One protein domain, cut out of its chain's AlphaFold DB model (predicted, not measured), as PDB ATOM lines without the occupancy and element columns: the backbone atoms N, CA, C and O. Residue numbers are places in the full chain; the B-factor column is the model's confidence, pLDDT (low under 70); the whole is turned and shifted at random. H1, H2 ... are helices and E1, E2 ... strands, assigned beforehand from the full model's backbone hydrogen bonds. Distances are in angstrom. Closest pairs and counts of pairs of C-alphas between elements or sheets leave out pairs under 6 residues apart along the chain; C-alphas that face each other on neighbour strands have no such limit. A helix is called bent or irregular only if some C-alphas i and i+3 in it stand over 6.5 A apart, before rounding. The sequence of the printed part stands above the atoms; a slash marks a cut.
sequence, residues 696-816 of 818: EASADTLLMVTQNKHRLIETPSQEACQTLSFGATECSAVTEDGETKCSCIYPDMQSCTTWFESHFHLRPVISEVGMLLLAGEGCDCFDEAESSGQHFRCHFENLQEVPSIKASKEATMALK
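AT A GLANCE: This is residues 696 to 816 of the 818 residues of the protein "Hypothetical protein" of Symbiodinium sp. CCMP2456 (UniProt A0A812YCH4). What shape do these coordinates draw? A strongly twisted sheet of five strands makes the body, with H1 crossing near its E3 edge and short H2 packed beside E1 and E2. H3 packs on residues 696 to 702 of H1, and the long axis runs from the turn between E4 and E5 to H3. What is it made of? The printed part has 121 residues, with named elements in the order H1 H2 E1 E2 E3 E4 E5 H3, an antiparallel sheet ordered E1 E2 E5 E4 E3, and mixed class. It is compact, with a radius of gyration of the C-alphas of 15.0 A, and a rod spanning 55 by 25 by 23 A.

IN THESE COORDINATES: What comes first? H1, residues 696 to 711, begins at C-alpha 696 (-24.525, 77.581, 40.372) and measures 23.2 A; it is irregular, C-alphas 707 and 710 being 7.6 A apart. H2 is residues 718 to 722. What follows? E1 is residues 730 to 736, E2 739 to 746, E3 762 to 766, E4 771 to 784 at 28.2 A, bending by 79 degrees at residue 775, and E5 791 to 798. H3, residues 809 to 814, ends at C-alpha 814 (-26.150, 68.978, 37.705).

HOW THE PARTS SIT: How do strands pair? E3 E4 E5 form a meander, each strand the antiparallel neighbour of the one before, and E2 E3 E4 E5 form a Greek key, four strands in a row of which the first, E2, is the antiparallel neighbour of the fourth, E5. N 732 and O 743 of hairpin E1 and E2 are 2.9 A apart, as are N 742 and O 796 of E2 and E5. Where are the helices? H1 and the sheet form two layers, a helix on one face of a sheet, with a height over the sheet of 8.2 A; H1 lies over E3 and only just not over E4, 6 of its 16 C-alphas falling on E3 and 2 on E4 on the local plane; H2 is on the sheet, over none of its strands. H1 and H3 touch about perpendicular at 73 degrees, C-alphas 699 and 811 closest at 4.7 A. Every O i to N i+4 pair is within hydrogen-bond range in H2 and H3, 10 of 12 in H1.

THE WHOLE: How far does it reach? The farthest C-alphas, of Ser 787 and Lys 816, are 54.6 A apart, and the printed part has no cut. What is long or uncertain? The link from E2 to E3 is long, and pLDDT is under 70 at 22 residues, among them 806 to 816.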
ATOM      1  N   GLU A 696     -25.396  78.092  39.298       53.19
ATOM      2  CA  GLU A 696     -24.525  77.581  40.372       53.19
ATOM      3  C   GLU A 696     -25.256  77.560  41.728       53.19
ATOM      4  O   GLU A 696     -25.339  76.525  42.392       53.19
ATOM      5  N   ALA A 697     -25.881  78.680  42.101       58.59
ATOM      6  CA  ALA A 697     -26.683  78.780  43.317       58.59
ATOM      7  C   ALA A 697     -27.962  77.928  43.227       58.59
ATOM      8  O   ALA A 697     -28.445  77.434  44.252       58.59
ATOM      9  N   SER A 698     -28.505  77.717  42.021       66.19
ATOM     10  CA  SER A 698     -29.661  76.846  41.800       66.19
ATOM     11  C   SER A 698     -29.358  75.387  42.143       66.19
ATOM     12  O   SER A 698     -30.171  74.728  42.796       66.19
ATOM     13  N   ALA A 699     -28.198  74.884  41.708       66.44
ATOM     14  CA  ALA A 699     -27.776  73.507  41.935       66.44
ATOM     15  C   ALA A 699     -27.530  73.231  43.426       66.44
ATOM     16  O   ALA A 699     -28.118  72.293  43.970       66.44
ATOM     17  N   ASP A 700     -26.763  74.091  44.104       72.38
ATOM     18  CA  ASP A 700     -26.496  73.972  45.545       72.38
ATOM     19  C   ASP A 700     -27.781  74.070  46.376       72.38
ATOM     20  O   ASP A 700     -28.031  73.239  47.250       72.38
ATOM     21  N   THR A 701     -28.662  75.025  46.065       78.00
ATOM     22  CA  THR A 701     -29.941  75.184  46.776       78.00
ATOM     23  C   THR A 701     -30.831  73.944  46.620       78.00
ATOM     24  O   THR A 701     -31.440  73.478  47.589       78.00
ATOM     25  N   LEU A 702     -30.890  73.363  45.417       80.50
ATOM     26  CA  LEU A 702     -31.656  72.146  45.150       80.50
ATOM     27  C   LEU A 702     -31.021  70.915  45.823       80.50
ATOM     28  O   LEU A 702     -31.753  70.056  46.325       80.50
ATOM     29  N   LEU A 703     -29.687  70.846  45.900       79.62
ATOM     30  CA  LEU A 703     -28.952  69.821  46.645       79.62
ATOM     31  C   LEU A 703     -29.252  69.909  48.149       79.62
ATOM     32  O   LEU A 703     -29.621  68.899  48.748       79.62
ATOM     33  N   MET A 704     -29.177  71.108  48.738       80.94
ATOM     34  CA  MET A 704     -29.479  71.364  50.151       80.94
ATOM     35  C   MET A 704     -30.890  70.895  50.521       80.94
ATOM     36  O   MET A 704     -31.042  70.147  51.491       80.94
ATOM     37  N   VAL A 705     -31.906  71.269  49.729       84.25
ATOM     38  CA  VAL A 705     -33.298  70.831  49.942       84.25
ATOM     39  C   VAL A 705     -33.449  69.320  49.761       84.25
ATOM     40  O   VAL A 705     -34.150  68.680  50.541       84.25
ATOM     41  N   THR A 706     -32.782  68.725  48.768       81.38
ATOM     42  CA  THR A 706     -32.873  67.280  48.499       81.38
ATOM     43  C   THR A 706     -32.244  66.457  49.626       81.38
ATOM     44  O   THR A 706     -32.869  65.516  50.113       81.38
ATOM     45  N   GLN A 707     -31.046  66.829  50.089       83.06
ATOM     46  CA  GLN A 707     -30.347  66.149  51.186       83.06
ATOM     47  C   GLN A 707     -31.067  66.322  52.532       83.06
ATOM     48  O   GLN A 707     -31.185  65.367  53.298       83.06
ATOM     49  N   ASN A 708     -31.592  67.519  52.819       84.31
ATOM     50  CA  ASN A 708     -32.209  67.838  54.110       84.31
ATOM     51  C   ASN A 708     -33.740  67.686  54.126       84.31
ATOM     52  O   ASN A 708     -34.370  68.029  55.125       84.31
ATOM     53  N   LYS A 709     -34.356  67.103  53.086       84.06
ATOM     54  CA  LYS A 709     -35.812  66.858  53.019       84.06
ATOM     55  C   LYS A 709     -36.366  66.087  54.226       84.06
ATOM     56  O   LYS A 709     -37.505  66.305  54.620       84.06
ATOM     57  N   HIS A 710     -35.567  65.203  54.825       83.88
ATOM     58  CA  HIS A 710     -35.933  64.432  56.022       83.88
ATOM     59  C   HIS A 710     -35.655  65.158  57.352       83.88
ATOM     60  O   HIS A 710     -35.864  64.582  58.415       83.88
ATOM     61  N   ARG A 711     -35.170  66.405  57.297       87.88
ATOM     62  CA  ARG A 711     -34.859  67.277  58.439       87.88
ATOM     63  C   ARG A 711     -35.604  68.615  58.365       87.88
ATOM     64  O   ARG A 711     -35.146  69.588  58.958       87.88
ATOM     65  N   LEU A 712     -36.703  68.690  57.610       89.31
ATOM     66  CA  LEU A 712     -37.552  69.881  57.575       89.31
ATOM     67  C   LEU A 712     -38.085  70.167  58.986       89.31
ATOM     68  O   LEU A 712     -38.612  69.277  59.652       89.31
ATOM     69  N   ILE A 713     -37.931  71.406  59.439       89.19
ATOM     70  CA  ILE A 713     -38.525  71.899  60.676       89.19
ATOM     71  C   ILE A 713     -39.963  72.299  60.346       89.19
ATOM     72  O   ILE A 713     -40.166  73.236  59.586       89.19
ATOM     73  N   GLU A 714     -40.959  71.602  60.897       84.75
ATOM     74  CA  GLU A 714     -42.380  71.924  60.670       84.75
ATOM     75  C   GLU A 714     -42.801  73.207  61.415       84.75
ATOM     76  O   GLU A 714     -43.500  74.051  60.859       84.75
ATOM     77  N   THR A 715     -42.307  73.388  62.647       87.69
ATOM     78  CA  THR A 715     -42.577  74.559  63.499       87.69
ATOM     79  C   THR A 715     -41.252  75.197  63.929       87.69
ATOM     80  O   THR A 715     -40.502  74.554  64.672       87.69
ATOM     81  N   PRO A 716     -40.922  76.433  63.506       88.19
ATOM     82  CA  PRO A 716     -39.642  77.053  63.833       88.19
ATOM     83  C   PRO A 716     -39.481  77.314  65.338       88.19
ATOM     84  O   PRO A 716     -40.338  77.922  65.980       88.19
ATOM     85  N   SER A 717     -38.350  76.873  65.898       88.75
ATOM     86  CA  SER A 717     -37.927  77.222  67.257       88.75
ATOM     87  C   SER A 717     -37.217  78.582  67.288       88.75
ATOM     88  O   SER A 717     -36.776  79.095  66.258       88.75
ATOM     89  N   GLN A 718     -37.046  79.149  68.487       88.56
ATOM     90  CA  GLN A 718     -36.254  80.367  68.691       88.56
ATOM     91  C   GLN A 718     -34.829  80.224  68.123       88.56
ATOM     92  O   GLN A 718     -34.349  81.117  67.432       88.56
ATOM     93  N   GLU A 719     -34.187  79.078  68.362       85.75
ATOM     94  CA  GLU A 719     -32.838  78.742  67.882       85.75
ATOM     95  C   GLU A 719     -32.793  78.628  66.346       85.75
ATOM     96  O   GLU A 719     -31.882  79.149  65.697       85.75
ATOM     97  N   ALA A 720     -33.820  78.020  65.736       87.25
ATOM     98  CA  ALA A 720     -33.938  77.939  64.283       87.25
ATOM     99  C   ALA A 720     -34.077  79.336  63.653       87.25
ATOM    100  O   ALA A 720     -33.352  79.659  62.712       87.25
ATOM    101  N   CYS A 721     -34.930  80.208  64.207       90.25
ATOM    102  CA  CYS A 721     -35.057  81.588  63.731       90.25
ATOM    103  C   CYS A 721     -33.778  82.412  63.947       90.25
ATOM    104  O   CYS A 721     -33.437  83.231  63.098       90.25
ATOM    105  N   GLN A 722     -33.026  82.177  65.027       88.44
ATOM    106  CA  GLN A 722     -31.717  82.809  65.251       88.44
ATOM    107  C   GLN A 722     -30.648  82.382  64.228       88.44
ATOM    108  O   GLN A 722     -29.653  83.084  64.063       88.44
ATOM    109  N   THR A 723     -30.868  81.294  63.483       86.38
ATOM    110  CA  THR A 723     -29.986  80.859  62.383       86.38
ATOM    111  C   THR A 723     -30.190  81.692  61.096       86.38
ATOM    112  O   THR A 723     -29.422  81.561  60.143       86.38
ATOM    113  N   LEU A 724     -31.190  82.585  61.031       84.88
ATOM    114  CA  LEU A 724     -31.453  83.451  59.869       84.88
ATOM    115  C   LEU A 724     -30.420  84.589  59.748       84.88
ATOM    116  O   LEU A 724     -30.693  85.758  60.022       84.88
ATOM    117  N   SER A 725     -29.218  84.247  59.283       64.81
ATOM    118  CA  SER A 725     -28.035  85.112  59.132       64.81
ATOM    119  C   SER A 725     -28.125  86.149  57.994       64.81
ATOM    120  O   SER A 725     -27.146  86.472  57.327       64.81
ATOM    121  N   PHE A 726     -29.307  86.724  57.773       78.75
ATOM    122  CA  PHE A 726     -29.623  87.632  56.664       78.75
ATOM    123  C   PHE A 726     -29.261  89.109  56.921       78.75
ATOM    124  O   PHE A 726     -29.821  89.995  56.280       78.75
ATOM    125  N   GLY A 727     -28.351  89.393  57.859       79.88
ATOM    126  CA  GLY A 727     -28.007  90.762  58.273       79.88
ATOM    127  C   GLY A 727     -29.013  91.406  59.238       79.88
ATOM    128  O   GLY A 727     -29.030  92.627  59.381       79.88
ATOM    129  N   ALA A 728     -29.856  90.598  59.887       85.81
ATOM    130  CA  ALA A 728     -30.733  91.046  60.963       85.81
ATOM    131  C   ALA A 728     -29.931  91.362  62.239       85.81
ATOM    132  O   ALA A 728     -28.921  90.718  62.524       85.81
ATOM    133  N   THR A 729     -30.416  92.317  63.031       86.31
ATOM    134  CA  THR A 729     -29.901  92.621  64.376       86.31
ATOM    135  C   THR A 729     -30.333  91.554  65.386       86.31
ATOM    136  O   THR A 729     -29.564  91.178  66.265       86.31
ATOM    137  N   GLU A 730     -31.567  91.066  65.252       88.25
ATOM    138  CA  GLU A 730     -32.157  90.010  66.075       88.25
ATOM    139  C   GLU A 730     -33.214  89.254  65.256       88.25
ATOM    140  O   GLU A 730     -33.929  89.861  64.457       88.25
ATOM    141  N   CYS A 731     -33.332  87.943  65.471       92.25
ATOM    142  CA  CYS A 731     -34.412  87.109  64.942       92.25
ATOM    143  C   CYS A 731     -35.015  86.260  66.068       92.25
ATOM    144  O   CYS A 731     -34.299  85.760  66.936       92.25
ATOM    145  N   SER A 732     -36.337  86.091  66.046       92.00
ATOM    146  CA  SER A 732     -37.107  85.381  67.075       92.00
ATOM    147  C   SER A 732     -38.266  84.588  66.474       92.00
ATOM    148  O   SER A 732     -38.751  84.919  65.392       92.00
ATOM    149  N   ALA A 733     -38.719  83.543  67.164       91.44
ATOM    150  CA  ALA A 733     -39.927  82.810  66.801       91.44
ATOM    151  C   ALA A 733     -41.158  83.515  67.395       91.44
ATOM    152  O   ALA A 733     -41.262  83.672  68.611       91.44
ATOM    153  N   VAL A 734     -42.089  83.933  66.538       91.19
ATOM    154  CA  VAL A 734     -43.334  84.615  66.923       91.19
ATOM    155  C   VAL A 734     -44.514  83.767  66.468       91.19
ATOM    156  O   VAL A 734     -44.599  83.406  65.297       91.19
ATOM    157  N   THR A 735     -45.430  83.452  67.385       88.50
ATOM    158  CA  THR A 735     -46.667  82.725  67.074       88.50
ATOM    159  C   THR A 735     -47.840  83.697  67.013       88.50
ATOM    160  O   THR A 735     -48.205  84.290  68.028       88.50
ATOM    161  N   GLU A 736     -48.452  83.827  65.839       81.25
ATOM    162  CA  GLU A 736     -49.655  84.632  65.593       81.25
ATOM    163  C   GLU A 736     -50.731  83.744  64.958       81.25
ATOM    164  O   GLU A 736     -50.415  82.854  64.176       81.25
ATOM    165  N   ASP A 737     -51.989  83.911  65.381       78.81
ATOM    166  CA  ASP A 737     -53.180  83.138  64.967       78.81
ATOM    167  C   ASP A 737     -53.094  81.589  65.004       78.81
ATOM    168  O   ASP A 737     -54.062  80.896  64.685       78.81
ATOM    169  N   GLY A 738     -51.997  81.036  65.531       79.38
ATOM    170  CA  GLY A 738     -51.737  79.602  65.689       79.38
ATOM    171  C   GLY A 738     -50.496  79.110  64.940       79.38
ATOM    172  O   GLY A 738     -50.043  77.996  65.197       79.38
ATOM    173  N   GLU A 739     -49.920  79.941  64.071       82.00
ATOM    174  CA  GLU A 739     -48.776  79.613  63.222       82.00
ATOM    175  C   GLU A 739     -47.523  80.343  63.719       82.00
ATOM    176  O   GLU A 739     -47.558  81.525  64.074       82.00
ATOM    177  N   THR A 740     -46.399  79.625  63.796       86.75
ATOM    178  CA  THR A 740     -45.126  80.191  64.262       86.75
ATOM    179  C   THR A 740     -44.274  80.580  63.064       86.75
ATOM    180  O   THR A 740     -43.873  79.725  62.278       86.75
ATOM    181  N   LYS A 741     -43.967  81.872  62.956       91.50
ATOM    182  CA  LYS A 741     -43.145  82.482  61.904       91.50
ATOM    183  C   LYS A 741     -41.886  83.099  62.506       91.50
ATOM    184  O   LYS A 741     -41.877  83.517  63.667       91.50
ATOM    185  N   CYS A 742     -40.811  83.177  61.730       93.12
ATOM    186  CA  CYS A 742     -39.598  83.848  62.181       93.12
ATOM    187  C   CYS A 742     -39.714  85.360  61.960       93.12
ATOM    188  O   CYS A 742     -39.913  85.819  60.842       93.12
ATOM    189  N   SER A 743     -39.584  86.137  63.030       92.56
ATOM    190  CA  SER A 743     -39.599  87.599  63.028       92.56
ATOM    191  C   SER A 743     -38.179  88.129  63.193       92.56
ATOM    192  O   SER A 743     -37.597  87.987  64.269       92.56
ATOM    193  N   CYS A 744     -37.645  88.777  62.160       92.62
ATOM    194  CA  CYS A 744     -36.319  89.393  62.160       92.62
ATOM    195  C   CYS A 744     -36.407  90.923  62.118       92.62
ATOM    196  O   CYS A 744     -37.256  91.484  61.424       92.62
ATOM    197  N   ILE A 745     -35.515  91.591  62.851       90.12
ATOM    198  CA  ILE A 745     -35.421  93.052  62.957       90.12
ATOM    199  C   ILE A 745     -34.163  93.532  62.229       90.12
ATOM    200  O   ILE A 745     -33.065  93.038  62.489       90.12
ATOM    201  N   TYR A 746     -34.314  94.526  61.357       89.44
ATOM    202  CA  TYR A 746     -33.256  95.086  60.516       89.44
ATOM    203  C   TYR A 746     -33.006  96.575  60.821       89.44
ATOM    204  O   TYR A 746     -33.938  97.289  61.211       89.44
ATOM    205  N   PRO A 747     -31.761  97.066  60.643       86.06
ATOM    206  CA  PRO A 747     -31.422  98.479  60.838       86.06
ATOM    207  C   PRO A 747     -31.920  99.380  59.695       86.06
ATOM    208  O   PRO A 747     -32.280 100.528  59.937       86.06
ATOM    209  N   ASP A 748     -31.970  98.852  58.471       85.06
ATOM    210  CA  ASP A 748     -32.377  99.552  57.249       85.06
ATOM    211  C   ASP A 748     -33.637  98.916  56.649       85.06
ATOM    212  O   ASP A 748     -33.851  97.709  56.790       85.06
ATOM    213  N   MET A 749     -34.442  99.708  55.932       82.75
ATOM    214  CA  MET A 749     -35.702  99.249  55.338       82.75
ATOM    215  C   MET A 749     -35.472  98.134  54.313       82.75
ATOM    216  O   MET A 749     -34.900  98.365  53.248       82.75
ATOM    217  N   GLN A 750     -35.963  96.934  54.628       87.56
ATOM    218  CA  GLN A 750     -35.894  95.773  53.747       87.56
ATOM    219  C   GLN A 750     -37.194  95.524  52.985       87.56
ATOM    220  O   GLN A 750     -38.256  96.064  53.292       87.56
ATOM    221  N   SER A 751     -37.083  94.670  51.972       88.50
ATOM    222  CA  SER A 751     -38.178  94.194  51.136       88.50
ATOM    223  C   SER A 751     -38.033  92.689  50.948       88.50
ATOM    224  O   SER A 751     -36.915  92.182  50.947       88.50
ATOM    225  N   CYS A 752     -39.116  91.955  50.706       88.44
ATOM    226  CA  CYS A 752     -39.002  90.520  50.415       88.44
ATOM    227  C   CYS A 752     -38.206  90.237  49.127       88.44
ATOM    228  O   CYS A 752     -37.497  89.236  49.041       88.44
ATOM    229  N   THR A 753     -38.195  91.191  48.191       86.44
ATOM    230  CA  THR A 753     -37.306  91.218  47.019       86.44
ATOM    231  C   THR A 753     -35.808  91.329  47.343       86.44
ATOM    232  O   THR A 753     -34.992  91.122  46.450       86.44
ATOM    233  N   THR A 754     -35.412  91.596  48.595       85.75
ATOM    234  CA  THR A 754     -34.015  91.467  49.056       85.75
ATOM    235  C   THR A 754     -33.569  89.994  49.106       85.75
ATOM    236  O   THR A 754     -32.388  89.706  48.912       85.75
ATOM    237  N   TRP A 755     -34.487  89.046  49.351       85.62
ATOM    238  CA  TRP A 755     -34.148  87.629  49.577       85.62
ATOM    239  C   TRP A 755     -34.790  86.637  48.606       85.62
ATOM    240  O   TRP A 755     -34.272  85.522  48.488       85.62
ATOM    241  N   PHE A 756     -35.873  87.029  47.928       86.94
ATOM    242  CA  PHE A 756     -36.640  86.199  46.999       86.94
ATOM    243  C   PHE A 756     -36.862  86.941  45.673       86.94
ATOM    244  O   PHE A 756     -37.421  88.035  45.659       86.94
ATOM    245  N   GLU A 757     -36.482  86.336  44.543       81.12
ATOM    246  CA  GLU A 757     -36.680  86.926  43.203       81.12
ATOM    247  C   GLU A 757     -38.169  87.058  42.825       81.12
ATOM    248  O   GLU A 757     -38.550  87.906  42.021       81.12
ATOM    249  N   SER A 758     -39.030  86.222  43.412       80.94
ATOM    250  CA  SER A 758     -40.488  86.328  43.327       80.94
ATOM    251  C   SER A 758     -41.153  85.583  44.486       80.94
ATOM    252  O   SER A 758     -40.502  84.807  45.186       80.94
ATOM    253  N   HIS A 759     -42.466  85.753  44.651       81.31
ATOM    254  CA  HIS A 759     -43.245  85.057  45.679       81.31
ATOM    255  C   HIS A 759     -43.099  83.521  45.646       81.31
ATOM    256  O   HIS A 759     -43.077  82.869  46.684       81.31
ATOM    257  N   PHE A 760     -42.891  82.942  44.461       82.38
ATOM    258  CA  PHE A 760     -42.739  81.495  44.285       82.38
ATOM    259  C   PHE A 760     -41.293  80.989  44.426       82.38
ATOM    260  O   PHE A 760     -41.039  79.825  44.122       82.38
ATOM    261  N   HIS A 761     -40.337  81.820  44.848       85.44
ATOM    262  CA  HIS A 761     -38.964  81.376  45.103       85.44
ATOM    263  C   HIS A 761     -38.800  80.780  46.501       85.44
ATOM    264  O   HIS A 761     -39.248  81.368  47.485       85.44
ATOM    265  N   LEU A 762     -38.114  79.636  46.578       87.12
ATOM    266  CA  LEU A 762     -37.732  78.983  47.830       87.12
ATOM    267  C   LEU A 762     -36.329  79.377  48.284       87.12
ATOM    268  O   LEU A 762     -35.421  79.542  47.466       87.12
ATOM    269  N   ARG A 763     -36.137  79.416  49.604       88.50
ATOM    270  CA  ARG A 763     -34.835  79.595  50.247       88.50
ATOM    271  C   ARG A 763     -34.706  78.666  51.467       88.50
ATOM    272  O   ARG A 763     -35.384  78.903  52.469       88.50
ATOM    273  N   PRO A 764     -33.878  77.607  51.410       90.06
ATOM    274  CA  PRO A 764     -33.567  76.790  52.573       90.06
ATOM    275  C   PRO A 764     -32.585  77.519  53.496       90.06
ATOM    276  O   PRO A 764     -31.685  78.219  53.030       90.06
ATOM    277  N   VAL A 765     -32.708  77.300  54.802       89.44
ATOM    278  CA  VAL A 765     -31.699  77.689  55.797       89.44
ATOM    279  C   VAL A 765     -31.438  76.493  56.702       89.44
ATOM    280  O   VAL A 765     -32.365  75.947  57.298       89.44
ATOM    281  N   ILE A 766     -30.182  76.055  56.777       87.56
ATOM    282  CA  ILE A 766     -29.780  74.889  57.571       87.56
ATOM    283  C   ILE A 766     -29.319  75.351  58.951       87.56
ATOM    284  O   ILE A 766     -28.406  76.165  59.062       87.56
ATOM    285  N   SER A 767     -29.937  74.792  59.987       84.31
ATOM    286  CA  SER A 767     -29.557  74.927  61.393       84.31
ATOM    287  C   SER A 767     -29.090  73.583  61.957       84.31
ATOM    288  O   SER A 767     -29.274  72.527  61.338       84.31
ATOM    289  N   GLU A 768     -28.526  73.602  63.164       81.31
ATOM    290  CA  GLU A 768     -28.174  72.380  63.897       81.31
ATOM    291  C   GLU A 768     -29.405  71.488  64.127       81.31
ATOM    292  O   GLU A 768     -29.322  70.270  63.968       81.31
ATOM    293  N   VAL A 769     -30.569  72.095  64.390       82.94
ATOM    294  CA  VAL A 769     -31.848  71.399  64.601       82.94
ATOM    295  C   VAL A 769     -32.359  70.768  63.296       82.94
ATOM    296  O   VAL A 769     -32.722  69.590  63.265       82.94
ATOM    297  N   GLY A 770     -32.323  71.509  62.186       87.94
ATOM    298  CA  GLY A 770     -32.833  71.066  60.885       87.94
ATOM    299  C   GLY A 770     -32.894  72.176  59.831       87.94
ATOM    300  O   GLY A 770     -32.304  73.243  59.990       87.94
ATOM    301  N   MET A 771     -33.610  71.925  58.740       91.94
ATOM    302  CA  MET A 771     -33.822  72.873  57.647       91.94
ATOM    303  C   MET A 771     -35.107  73.676  57.868       91.94
ATOM    304  O   MET A 771     -36.184  73.089  57.931       91.94
ATOM    305  N   LEU A 772     -35.003  75.004  57.897       91.38
ATOM    306  CA  LEU A 772     -36.127  75.885  57.576       91.38
ATOM    307  C   LEU A 772     -36.261  75.977  56.053       91.38
ATOM    308  O   LEU A 772     -35.247  76.024  55.351       91.38
ATOM    309  N   LEU A 773     -37.488  76.030  55.536       92.31
ATOM    310  CA  LEU A 773     -37.762  76.218  54.111       92.31
ATOM    311  C   LEU A 773     -38.728  77.389  53.927       92.31
ATOM    312  O   LEU A 773     -39.925  77.266  54.173       92.31
ATOM    313  N   LEU A 774     -38.188  78.527  53.501       91.50
ATOM    314  CA  LEU A 774     -38.928  79.781  53.366       91.50
ATOM    315  C   LEU A 774     -39.368  79.993  51.912       91.50
ATOM    316  O   LEU A 774     -38.647  79.600  50.989       91.50
ATOM    317  N   ALA A 775     -40.502  80.662  51.711       90.25
ATOM    318  CA  ALA A 775     -41.008  81.065  50.398       90.25
ATOM    319  C   ALA A 775     -41.292  82.574  50.351       90.25
ATOM    320  O   ALA A 775     -41.686  83.167  51.354       90.25
ATOM    321  N   GLY A 776     -41.142  83.193  49.178       87.75
ATOM    322  CA  GLY A 776     -41.381  84.631  48.997       87.75
ATOM    323  C   GLY A 776     -42.846  85.083  49.120       87.75
ATOM    324  O   GLY A 776     -43.104  86.285  49.125       87.75
ATOM    325  N   GLU A 777     -43.809  84.159  49.159       88.56
ATOM    326  CA  GLU A 777     -45.223  84.437  49.463       88.56
ATOM    327  C   GLU A 777     -45.498  84.512  50.970       88.56
ATOM    328  O   GLU A 777     -46.333  85.305  51.385       88.56
ATOM    329  N   GLY A 778     -44.731  83.777  51.780       87.62
ATOM    330  CA  GLY A 778     -44.757  83.834  53.245       87.62
ATOM    331  C   GLY A 778     -43.809  84.891  53.820       87.62
ATOM    332  O   GLY A 778     -43.253  84.701  54.900       87.62
ATOM    333  N   CYS A 779     -43.537  85.966  53.079       92.38
ATOM    334  CA  CYS A 779     -42.646  87.041  53.504       92.38
ATOM    335  C   CYS A 779     -43.398  88.374  53.533       92.38
ATOM    336  O   CYS A 779     -43.918  88.813  52.509       92.38
ATOM    337  N   ASP A 780     -43.371  89.041  54.688       92.12
ATOM    338  CA  ASP A 780     -43.964  90.363  54.911       92.12
ATOM    339  C   ASP A 780     -42.974  91.265  55.653       92.12
ATOM    340  O   ASP A 780     -42.483  90.893  56.718       92.12
ATOM    341  N   CYS A 781     -42.707  92.468  55.134       90.94
ATOM    342  CA  CYS A 781     -41.835  93.469  55.763       90.94
ATOM    343  C   CYS A 781     -42.584  94.782  56.021       90.94
ATOM    344  O   CYS A 781     -43.272  95.288  55.132       90.94
ATOM    345  N   PHE A 782     -42.400  95.377  57.202       88.06
ATOM    346  CA  PHE A 782     -43.031  96.638  57.601       88.06
ATOM    347  C   PHE A 782     -42.148  97.503  58.520       88.06
ATOM    348  O   PHE A 782     -41.185  97.040  59.132       88.06
ATOM    349  N   ASP A 783     -42.483  98.796  58.587       83.75
ATOM    350  CA  ASP A 783     -41.886  99.783  59.498       83.75
ATOM    351  C   ASP A 783     -42.584  99.688  60.865       83.75
ATOM    352  O   ASP A 783     -43.793  99.925  60.971       83.75
ATOM    353  N   GLU A 784     -41.846  99.297  61.904       74.88
ATOM    354  CA  GLU A 784     -42.354  99.186  63.267       74.88
ATOM    355  C   GLU A 784     -41.990 100.452  64.051       74.88
ATOM    356  O   GLU A 784     -40.918 100.583  64.643       74.88
ATOM    357  N   ALA A 785     -42.911 101.419  64.028       59.44
ATOM    358  CA  ALA A 785     -42.724 102.757  64.587       59.44
ATOM    359  C   ALA A 785     -42.799 102.801  66.133       59.44
ATOM    360  O   ALA A 785     -43.656 103.480  66.711       59.44
ATOM    361  N   GLU A 786     -41.899 102.092  66.818       55.28
ATOM    362  CA  GLU A 786     -41.731 102.184  68.270       55.28
ATOM    363  C   GLU A 786     -41.075 103.505  68.715       55.28
ATOM    364  O   GLU A 786     -40.272 104.131  68.022       55.28
ATOM    365  N   SER A 787     -41.388 103.933  69.940       50.91
ATOM    366  CA  SER A 787     -41.013 105.247  70.491       50.91
ATOM    367  C   SER A 787     -39.516 105.460  70.799       50.91
ATOM    368  O   SER A 787     -39.160 106.475  71.399       50.91
ATOM    369  N   SER A 788     -38.646 104.521  70.422       51.09
ATOM    370  CA  SER A 788     -37.210 104.491  70.753       51.09
ATOM    371  C   SER A 788     -36.270 104.448  69.540       51.09
ATOM    372  O   SER A 788     -35.080 104.715  69.705       51.09
ATOM    373  N   GLY A 789     -36.778 104.174  68.337       59.66
ATOM    374  CA  GLY A 789     -35.993 104.098  67.103       59.66
ATOM    375  C   GLY A 789     -36.828 103.546  65.949       59.66
ATOM    376  O   GLY A 789     -37.807 102.846  66.190       59.66
ATOM    377  N   GLN A 790     -36.458 103.861  64.704       61.41
ATOM    378  CA  GLN A 790     -37.034 103.169  63.548       61.41
ATOM    379  C   GLN A 790     -36.389 101.789  63.430       61.41
ATOM    380  O   GLN A 790     -35.163 101.683  63.339       61.41
ATOM    381  N   HIS A 791     -37.219 100.753  63.430       73.31
ATOM    382  CA  HIS A 791     -36.809  99.368  63.261       73.31
ATOM    383  C   HIS A 791     -37.695  98.718  62.202       73.31
ATOM    384  O   HIS A 791     -38.918  98.843  62.230       73.31
ATOM    385  N   PHE A 792     -37.072  98.033  61.247       85.56
ATOM    386  CA  PHE A 792     -37.788  97.403  60.144       85.56
ATOM    387  C   PHE A 792     -37.925  95.917  60.436       85.56
ATOM    388  O   PHE A 792     -36.924  95.205  60.538       85.56
ATOM    389  N   ARG A 793     -39.160  95.450  60.610       89.19
ATOM    390  CA  ARG A 793     -39.458  94.054  60.929       89.19
ATOM    391  C   ARG A 793     -39.845  93.323  59.653       89.19
ATOM    392  O   ARG A 793     -40.680  93.811  58.896       89.19
ATOM    393  N   CYS A 794     -39.268  92.145  59.438       92.06
ATOM    394  CA  CYS A 794     -39.759  91.198  58.446       92.06
ATOM    395  C   CYS A 794     -40.147  89.883  59.117       92.06
ATOM    396  O   CYS A 794     -39.417  89.359  59.966       92.06
ATOM    397  N   HIS A 795     -41.290  89.345  58.715       92.69
ATOM    398  CA  HIS A 795     -41.702  87.985  59.004       92.69
ATOM    399  C   HIS A 795     -41.333  87.062  57.847       92.69
ATOM    400  O   HIS A 795     -41.470  87.429  56.682       92.69
ATOM    401  N   PHE A 796     -40.918  85.851  58.203       93.19
ATOM    402  CA  PHE A 796     -40.696  84.739  57.296       93.19
ATOM    403  C   PHE A 796     -41.471  83.525  57.815       93.19
ATOM    404  O   PHE A 796     -41.154  82.964  58.868       93.19
ATOM    405  N   GLU A 797     -42.509  83.149  57.085       91.31
ATOM    406  CA  GLU A 797     -43.251  81.909  57.256       91.31
ATOM    407  C   GLU A 797     -42.426  80.727  56.724       91.31
ATOM    408  O   GLU A 797     -41.619  80.860  55.799       91.31
ATOM    409  N   ASN A 798     -42.616  79.559  57.330       91.12
ATOM    410  CA  ASN A 798     -41.851  78.355  57.044       91.12
ATOM    411  C   ASN A 798     -42.784  77.248  56.544       91.12
ATOM    412  O   ASN A 798     -43.742  76.887  57.227       91.12
ATOM    413  N   LEU A 799     -42.474  76.684  55.376       89.44
ATOM    414  CA  LEU A 799     -43.287  75.643  54.754       89.44
ATOM    415  C   LEU A 799     -43.272  74.353  55.583       89.44
ATOM    416  O   LEU A 799     -42.216  73.778  55.843       89.44
ATOM    417  N   GLN A 800     -44.465  73.862  55.927       85.25
ATOM    418  CA  GLN A 800     -44.664  72.631  56.705       85.25
ATOM    419  C   GLN A 800     -44.353  71.349  55.903       85.25
ATOM    420  O   GLN A 800     -44.108  70.298  56.486       85.25
ATOM    421  N   GLU A 801     -44.322  71.419  54.567       86.69
ATOM    422  CA  GLU A 801     -43.869  70.331  53.692       86.69
ATOM    423  C   GLU A 801     -42.957  70.842  52.564       86.69
ATOM    424  O   GLU A 801     -43.066  71.987  52.131       86.69
ATOM    425  N   VAL A 802     -42.063  69.986  52.047       84.44
ATOM    426  CA  VAL A 802     -41.251  70.317  50.860       84.44
ATOM    427  C   VAL A 802     -42.118  70.171  49.600       84.44
ATOM    428  O   VAL A 802     -42.459  69.032  49.251       84.44
ATOM    429  N   PRO A 803     -42.444  71.268  48.886       80.50
ATOM    430  CA  PRO A 803     -43.448  71.259  47.827       80.50
ATOM    431  C   PRO A 803     -42.917  70.670  46.508       80.50
ATOM    432  O   PRO A 803     -41.776  70.214  46.397       80.50
ATOM    433  N   SER A 804     -43.749  70.690  45.461       70.69
ATOM    434  CA  SER A 804     -43.351  70.276  44.107       70.69
ATOM    435  C   SER A 804     -42.502  71.352  43.416       70.69
ATOM    436  O   SER A 804     -43.018  72.216  42.705       70.69
ATOM    437  N   ILE A 805     -41.188  71.283  43.627       73.38
ATOM    438  CA  ILE A 805     -40.194  72.192  43.039       73.38
ATOM    439  C   ILE A 805     -40.038  71.913  41.538       73.38
ATOM    440  O   ILE A 805     -39.763  70.778  41.142       73.38
ATOM    441  N   LYS A 806     -40.145  72.950  40.696       63.34
ATOM    442  CA  LYS A 806     -39.638  72.908  39.316       63.34
ATOM    443  C   LYS A 806     -38.263  73.567  39.270       63.34
ATOM    444  O   LYS A 806     -38.150  74.782  39.141       63.34
ATOM    445  N   ALA A 807     -37.231  72.738  39.364       59.09
ATOM    446  CA  ALA A 807     -35.867  73.130  39.041       59.09
ATOM    447  C   ALA A 807     -35.724  73.465  37.543       59.09
ATOM    448  O   ALA A 807     -36.508  72.985  36.715       59.09
ATOM    449  N   SER A 808     -34.694  74.240  37.195       54.69
ATOM    450  CA  SER A 808     -34.243  74.379  35.807       54.69
ATOM    451  C   SER A 808     -33.789  73.012  35.260       54.69
ATOM    452  O   SER A 808     -33.528  72.071  36.026       54.69
ATOM    453  N   LYS A 809     -33.721  72.844  33.933       51.56
ATOM    454  CA  LYS A 809     -33.201  71.588  33.354       51.56
ATOM    455  C   LYS A 809     -31.738  71.397  33.737       51.56
ATOM    456  O   LYS A 809     -31.319  70.277  33.998       51.56
ATOM    457  N   GLU A 810     -31.035  72.510  33.809       49.00
ATOM    458  CA  GLU A 810     -29.638  72.723  34.119       49.00
ATOM    459  C   GLU A 810     -29.350  72.232  35.551       49.00
ATOM    460  O   GLU A 810     -28.617  71.258  35.728       49.00
ATOM    461  N   ALA A 811     -30.061  72.745  36.564       48.97
ATOM    462  CA  ALA A 811     -29.960  72.264  37.948       48.97
ATOM    463  C   ALA A 811     -30.417  70.795  38.113       48.97
ATOM    464  O   ALA A 811     -29.865  70.046  38.922       48.97
ATOM    465  N   THR A 812     -31.386  70.340  37.308       52.28
ATOM    466  CA  THR A 812     -31.811  68.924  37.275       52.28
ATOM    467  C   THR A 812     -30.763  68.005  36.625       52.28
ATOM    468  O   THR A 812     -30.756  66.801  36.887       52.28
ATOM    469  N   MET A 813     -29.887  68.538  35.767       50.66
ATOM    470  CA  MET A 813     -28.780  67.808  35.141       50.66
ATOM    471  C   MET A 813     -27.529  67.811  36.020       50.66
ATOM    472  O   MET A 813     -26.893  66.765  36.126       50.66
ATOM    473  N   ALA A 814     -27.232  68.912  36.720       46.56
ATOM    474  CA  ALA A 814     -26.150  68.978  37.705       46.56
ATOM    475  C   ALA A 814     -26.282  67.868  38.768       46.56
ATOM    476  O   ALA A 814     -25.343  67.111  38.998       46.56
ATOM    477  N   LEU A 815     -27.490  67.666  39.314       44.03
ATOM    478  CA  LEU A 815     -27.797  66.582  40.265       44.03
ATOM    479  C   LEU A 815     -27.819  65.159  39.672       44.03
ATOM    480  O   LEU A 815     -28.106  64.201  40.392       44.03
ATOM    481  N   LYS A 816     -27.567  64.992  38.370       40.22
ATOM    482  CA  LYS A 816     -27.467  63.680  37.707       40.22
ATOM    483  C   LYS A 816     -26.034  63.256  37.395       40.22
ATOM    484  O   LYS A 816     -25.849  62.158  36.866       40.22
TER     485      LYS A 816